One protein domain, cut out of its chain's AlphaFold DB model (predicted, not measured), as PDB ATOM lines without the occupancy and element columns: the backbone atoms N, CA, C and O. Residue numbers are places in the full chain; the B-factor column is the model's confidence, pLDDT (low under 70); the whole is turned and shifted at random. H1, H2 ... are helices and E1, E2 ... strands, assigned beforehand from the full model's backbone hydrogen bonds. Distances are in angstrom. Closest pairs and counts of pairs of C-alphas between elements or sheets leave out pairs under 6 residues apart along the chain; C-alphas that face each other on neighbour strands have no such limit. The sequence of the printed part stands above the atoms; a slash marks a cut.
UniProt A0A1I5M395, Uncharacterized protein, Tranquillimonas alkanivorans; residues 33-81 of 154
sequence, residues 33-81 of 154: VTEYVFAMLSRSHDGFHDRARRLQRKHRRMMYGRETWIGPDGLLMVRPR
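AT A GLANCE: This is residues 33 to 81 of the 154 residues of an uncharacterized protein of Tranquillimonas alkanivorans (UniProt A0A1I5M395). The model looks like an L: one long, straight helix, H1, makes the long arm, and a small hairpin of two strands, E1 and E2, makes the short arm at the helix's far end. Most of the helix, residues 33 to 57, sticks out free of the rest, and the corner lies where residues 58 to 63 come near E2. The printed part has 49 residues, with H1, E1 and E2 in that order along the chain; the two strands form an antiparallel sheet, and the class is mixed, helices and strands. The whole is extended, with a radius of gyration of the C-alphas of 17.8 A, and only just flat, spanning 52 by 26 by 8 A.

HOW THE PARTS SIT: H1, residues 33 to 63, has every O i to N i+4 pair within hydrogen-bond range. A tight link of 2 residues leads to E1, residues 66 to 70. Another tight link, of 5 residues, leads to E2, residues 76 to 80. E1 and E2 are a hairpin, antiparallel at 150 degrees between their directions. The C-alphas of residues 68 and 78 face each other at 4.8 A. N 67 and O 79 are within hydrogen-bond range at 3.0 A, and so are N 77 and O 69 at 2.9 A. H1 and E2 have 3 pairs of C-alphas within 8 A, the closest being those of Met 62 and Pro 80, 5.1 A apart.

IN THESE COORDINATES: H1 begins at C-alpha 33, (180.244, 168.716, 168.760), and ends at C-alpha 63, (147.830, 150.503, 143.680), 44.8 A away. E1 measures 13.0 A and E2 13.2 A, ending at C-alpha 80, (146.550, 158.242, 140.606).

THE WHOLE: The C-alphas farthest apart, those of Thr 34 and Pro 72, are 52.3 A apart. The printed part has no cut. Mean pLDDT of the printed part is 79.7; residues 33 to 35 and residue 43 are under 70.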
ATOM      1  N   VAL A  33     180.169 169.542 169.991       65.56
ATOM      2  CA  VAL A  33     180.244 168.716 168.760       65.56
ATOM      3  C   VAL A  33     179.273 167.537 168.810       65.56
ATOM      4  O   VAL A  33     178.639 167.194 167.813       65.56
ATOM      5  N   THR A  34     179.138 166.905 169.975       68.88
ATOM      6  CA  THR A  34     178.203 165.793 170.179       68.88
ATOM      7  C   THR A  34     176.751 166.240 170.062       68.88
ATOM      8  O   THR A  34     175.944 165.513 169.485       68.88
ATOM      9  N   GLU A  35     176.424 167.440 170.543       64.38
ATOM     10  CA  GLU A  35     175.084 168.020 170.438       64.38
ATOM     11  C   GLU A  35     174.771 168.428 168.990       64.38
ATOM     12  O   GLU A  35     173.715 168.071 168.466       64.38
ATOM     13  N   TYR A  36     175.734 169.031 168.285       72.81
ATOM     14  CA  TYR A  36     175.615 169.350 166.861       72.81
ATOM     15  C   TYR A  36     175.415 168.106 165.981       72.81
ATOM     16  O   TYR A  36     174.514 168.065 165.141       72.81
ATOM     17  N   VAL A  37     176.216 167.053 166.184       71.62
ATOM     18  CA  VAL A  37     176.087 165.792 165.434       71.62
ATOM     19  C   VAL A  37     174.756 165.106 165.747       71.62
ATOM     20  O   VAL A  37     174.097 164.604 164.834       71.62
ATOM     21  N   PHE A  38     174.312 165.126 167.005       71.69
ATOM     22  CA  PHE A  38     173.010 164.590 167.397       71.69
ATOM     23  C   PHE A  38     171.847 165.372 166.764       71.69
ATOM     24  O   PHE A  38     170.919 164.765 166.224       71.69
ATOM     25  N   ALA A  39     171.918 166.707 166.748       72.94
ATOM     26  CA  ALA A  39     170.942 167.576 166.091       72.94
ATOM     27  C   ALA A  39     170.914 167.377 164.562       72.94
ATOM     28  O   ALA A  39     169.848 167.366 163.943       72.94
ATOM     29  N   MET A  40     172.073 167.162 163.938       71.62
ATOM     30  CA  MET A  40     172.192 166.854 162.510       71.62
ATOM     31  C   MET A  40     171.570 165.487 162.174       71.62
ATOM     32  O   MET A  40     170.789 165.363 161.223       71.62
ATOM     33  N   LEU A  41     171.878 164.457 162.970       73.75
ATOM     34  CA  LEU A  41     171.360 163.100 162.787       73.75
ATOM     35  C   LEU A  41     169.842 163.040 162.994       73.75
ATOM     36  O   LEU A  41     169.146 162.464 162.155       73.75
ATOM     37  N   SER A  42     169.313 163.687 164.036       72.12
ATOM     38  CA  SER A  42     167.869 163.731 164.304       72.12
ATOM     39  C   SER A  42     167.099 164.445 163.185       72.12
ATOM     40  O   SER A  42     166.126 163.902 162.658       72.12
ATOM     41  N   ARG A  43     167.603 165.586 162.696       68.31
ATOM     42  CA  ARG A  43     166.989 166.331 161.582       68.31
ATOM     43  C   ARG A  43     166.968 165.533 160.277       68.31
ATOM     44  O   ARG A  43     166.002 165.606 159.511       68.31
ATOM     45  N   SER A  44     168.022 164.754 160.015       73.94
ATOM     46  CA  SER A  44     168.096 163.885 158.835       73.94
ATOM     47  C   SER A  44     167.069 162.744 158.888       73.94
ATOM     48  O   SER A  44     166.463 162.403 157.865       73.94
ATOM     49  N   HIS A  45     166.821 162.218 160.089       74.25
ATOM     50  CA  HIS A  45     165.892 161.128 160.352       74.25
ATOM     51  C   HIS A  45     164.433 161.577 160.188       74.25
ATOM     52  O   HIS A  45     163.669 160.926 159.472       74.25
ATOM     53  N   ASP A  46     164.062 162.737 160.734       76.00
ATOM     54  CA  ASP A  46     162.697 163.272 160.620       76.00
ATOM     55  C   ASP A  46     162.326 163.598 159.167       76.00
ATOM     56  O   ASP A  46     161.271 163.194 158.659       76.00
ATOM     57  N   GLY A  47     163.244 164.241 158.436       81.25
ATOM     58  CA  GLY A  47     163.056 164.528 157.015       81.25
ATOM     59  C   GLY A  47     162.937 163.258 156.164       81.25
ATOM     60  O   GLY A  47     162.198 163.239 155.171       81.25
ATOM     61  N   PHE A  48     163.638 162.186 156.540       85.31
ATOM     62  CA  PHE A  48     163.548 160.890 155.873       85.31
ATOM     63  C   PHE A  48     162.195 160.212 156.116       85.31
ATOM     64  O   PHE A  48     161.550 159.801 155.146       85.31
ATOM     65  N   HIS A  49     161.715 160.167 157.361       88.06
ATOM     66  CA  HIS A  49     160.411 159.582 157.698       88.06
ATOM     67  C   HIS A  49     159.262 160.274 156.981       88.06
ATOM     68  O   HIS A  49     158.369 159.621 156.440       88.06
ATOM     69  N   ASP A  50     159.299 161.599 156.890       86.62
ATOM     70  CA  ASP A  50     158.297 162.354 156.145       86.62
ATOM     71  C   ASP A  50     158.291 162.025 154.655       86.62
ATOM     72  O   ASP A  50     157.226 161.843 154.051       86.62
ATOM     73  N   ARG A  51     159.475 161.902 154.043       87.69
ATOM     74  CA  ARG A  51     159.595 161.474 152.642       87.69
ATOM     75  C   ARG A  51     159.109 160.037 152.455       87.69
ATOM     76  O   ARG A  51     158.333 159.796 151.528       87.69
ATOM     77  N   ALA A  52     159.476 159.118 153.345       91.88
ATOM     78  CA  ALA A  52     159.025 157.728 153.311       91.88
ATOM     79  C   ALA A  52     157.493 157.633 153.419       91.88
ATOM     80  O   ALA A  52     156.847 156.982 152.594       91.88
ATOM     81  N   ARG A  53     156.882 158.378 154.350       90.38
ATOM     82  CA  ARG A  53     155.420 158.469 154.498       90.38
ATOM     83  C   ARG A  53     154.751 159.029 153.244       90.38
ATOM     84  O   ARG A  53     153.724 158.501 152.808       90.38
ATOM     85  N   ARG A  54     155.314 160.076 152.630       87.81
ATOM     86  CA  ARG A  54     154.808 160.640 151.365       87.81
ATOM     87  C   ARG A  54     154.870 159.621 150.226       87.81
ATOM     88  O   ARG A  54     153.882 159.466 149.504       87.81
ATOM     89  N   LEU A  55     155.978 158.894 150.100       89.06
ATOM     90  CA  LEU A  55     156.155 157.882 149.062       89.06
ATOM     91  C   LEU A  55     155.186 156.709 149.246       89.06
ATOM     92  O   LEU A  55     154.504 156.333 148.294       89.06
ATOM     93  N   GLN A  56     155.034 156.202 150.472       90.75
ATOM     94  CA  GLN A  56     154.064 155.150 150.786       90.75
ATOM     95  C   GLN A  56     152.626 155.580 150.477       90.75
ATOM     96  O   GLN A  56     151.862 154.821 149.879       90.75
ATOM     97  N   ARG A  57     152.242 156.816 150.829       86.31
ATOM     98  CA  ARG A  57     150.919 157.367 150.489       86.31
ATOM     99  C   ARG A  57     150.718 157.434 148.973       86.31
ATOM    100  O   ARG A  57     149.654 157.045 148.498       86.31
ATOM    101  N   LYS A  58     151.721 157.895 148.216       83.69
ATOM    102  CA  LYS A  58     151.678 157.949 146.744       83.69
ATOM    103  C   LYS A  58     151.552 156.549 146.142       83.69
ATOM    104  O   LYS A  58     150.688 156.337 145.297       83.69
ATOM    105  N   HIS A  59     152.348 155.593 146.619       85.12
ATOM    106  CA  HIS A  59     152.320 154.209 146.154       85.12
ATOM    107  C   HIS A  59     150.963 153.549 146.421       85.12
ATOM    108  O   HIS A  59     150.347 153.013 145.505       85.12
ATOM    109  N   ARG A  60     150.422 153.693 147.638       84.06
ATOM    110  CA  ARG A  60     149.097 153.169 147.993       84.06
ATOM    111  C   ARG A  60     147.989 153.741 147.108       84.06
ATOM    112  O   ARG A  60     147.127 152.992 146.676       84.06
ATOM    113  N   ARG A  61     148.019 155.041 146.787       79.81
ATOM    114  CA  ARG A  61     147.056 155.649 145.843       79.81
ATOM    115  C   ARG A  61     147.192 155.081 144.426       79.81
ATOM    116  O   ARG A  61     146.184 154.923 143.753       79.81
ATOM    117  N   MET A  62     148.411 154.754 143.997       81.44
ATOM    118  CA  MET A  62     148.687 154.156 142.685       81.44
ATOM    119  C   MET A  62     148.270 152.679 142.587       81.44
ATOM    120  O   MET A  62     147.932 152.232 141.496       81.44
ATOM    121  N   MET A  63     148.259 151.917 143.691       80.00
ATOM    122  CA  MET A  63     147.830 150.503 143.680       80.00
ATOM    123  C   MET A  63     146.345 150.323 143.337       80.00
ATOM    124  O   MET A  63     145.926 149.272 142.874       80.00
ATOM    125  N   TYR A  64     145.545 151.364 143.548       70.81
ATOM    126  CA  TYR A  64     144.093 151.349 143.405       70.81
ATOM    127  C   TYR A  64     143.582 151.754 142.010       70.81
ATOM    128  O   TYR A  64     142.367 151.898 141.830       70.81
ATOM    129  N   GLY A  65     144.491 151.939 141.049       75.44
ATOM    130  CA  GLY A  65     144.207 152.352 139.675       75.44
ATOM    131  C   GLY A  65     145.094 153.520 139.241       75.44
ATOM    132  O   GLY A  65     145.300 154.479 139.992       75.44
ATOM    133  N   ARG A  66     145.625 153.442 138.019       78.00
ATOM    134  CA  ARG A  66     146.500 154.458 137.422       78.00
ATOM    135  C   ARG A  66     145.911 154.904 136.098       78.00
ATOM    136  O   ARG A  66     145.506 154.061 135.305       78.00
ATOM    137  N   GLU A  67     145.902 156.205 135.865       78.88
ATOM    138  CA  GLU A  67     145.601 156.768 134.554       78.88
ATOM    139  C   GLU A  67     146.910 157.241 133.933       78.88
ATOM    140  O   GLU A  67     147.683 157.982 134.551       78.88
ATOM    141  N   THR A  68     147.189 156.742 132.732       80.19
ATOM    142  CA  THR A  68     148.315 157.180 131.912       80.19
ATOM    143  C   THR A  68     147.830 158.291 131.006       80.19
ATOM    144  O   THR A  68     146.922 158.086 130.201       80.19
ATOM    145  N   TRP A  69     148.434 159.462 131.138       80.12
ATOM    146  CA  TRP A  69     148.150 160.609 130.293       80.12
ATOM    147  C   TRP A  69     149.429 161.015 129.566       80.12
ATOM    148  O   TRP A  69     150.495 161.069 130.181       80.12
ATOM    149  N   ILE A  70     149.325 161.261 128.262       85.19
ATOM    150  CA  ILE A  70     150.431 161.778 127.452       85.19
ATOM    151  C   ILE A  70     150.324 163.297 127.474       85.19
ATOM    152  O   ILE A  70     149.294 163.849 127.081       85.19
ATOM    153  N   GLY A  71     151.369 163.954 127.970       81.69
ATOM    154  CA  GLY A  71     151.437 165.403 127.975       81.69
ATOM    155  C   GLY A  71     151.654 166.003 126.590       81.69
ATOM    156  O   GLY A  71     152.028 165.295 125.655       81.69
ATOM    157  N   PRO A  72     151.423 167.316 126.428       80.50
ATOM    158  CA  PRO A  72     151.691 168.019 125.170       80.50
ATOM    159  C   PRO A  72     153.177 167.980 124.768       80.50
ATOM    160  O   PRO A  72     153.509 168.223 123.614       80.50
ATOM    161  N   ASP A  73     154.057 167.644 125.710       85.94
ATOM    162  CA  ASP A  73     155.486 167.369 125.552       85.94
ATOM    163  C   ASP A  73     155.794 165.938 125.067       85.94
ATOM    164  O   ASP A  73     156.952 165.590 124.848       85.94
ATOM    165  N   GLY A  74     154.775 165.093 124.895       84.56
ATOM    166  CA  GLY A  74     154.932 163.684 124.540       84.56
ATOM    167  C   GLY A  74     155.384 162.804 125.707       84.56
ATOM    168  O   GLY A  74     155.689 161.628 125.497       84.56
ATOM    169  N   LEU A  75     155.419 163.330 126.938       88.69
ATOM    170  CA  LEU A  75     155.853 162.571 128.105       88.69
ATOM    171  C   LEU A  75     154.688 161.784 128.722       88.69
ATOM    172  O   LEU A  75     153.601 162.314 128.958       88.69
ATOM    173  N   LEU A  76     154.927 160.509 129.040       80.69
ATOM    174  CA  LEU A  76     153.969 159.664 129.755       80.69
ATOM    175  C   LEU A  76     153.949 160.028 131.245       80.69
ATOM    176  O   LEU A  76     154.856 159.673 132.000       80.69
ATOM    177  N   MET A  77     152.889 160.698 131.694       80.56
ATOM    178  CA  MET A  77     152.662 160.990 133.108       80.56
ATOM    179  C   MET A  77     151.659 160.006 133.710       80.56
ATOM    180  O   MET A  77     150.528 159.862 133.247       80.56
ATOM    181  N   VAL A  78     152.060 159.358 134.804       81.06
ATOM    182  CA  VAL A  78     151.188 158.470 135.580       81.06
ATOM    183  C   VAL A  78     150.564 159.267 136.717       81.06
ATOM    184  O   VAL A  78     151.274 159.757 137.601       81.06
ATOM    185  N   ARG A  79     149.234 159.377 136.729       80.25
ATOM    186  CA  ARG A  79     148.489 160.025 137.814       80.25
ATOM    187  C   ARG A  79     147.612 158.995 138.540       80.25
ATOM    188  O   ARG A  79     147.072 158.089 137.902       80.25
ATOM    189  N   PRO A  80     147.494 159.079 139.879       77.88
ATOM    190  CA  PRO A  80     146.550 158.242 140.606       77.88
ATOM    191  C   PRO A  80     145.132 158.631 140.185       77.88
ATOM    192  O   PRO A  80     144.800 159.818 140.186       77.88
ATOM    193  N   ARG A  81     144.295 157.647 139.846       78.94
ATOM    194  CA  ARG A  81     142.886 157.905 139.531       78.94
ATOM    195  C   ARG A  81     142.200 158.471 140.774       78.94
ATOM    196  O   ARG A  81     142.200 157.828 141.827       78.94
TER     197      ARG A  81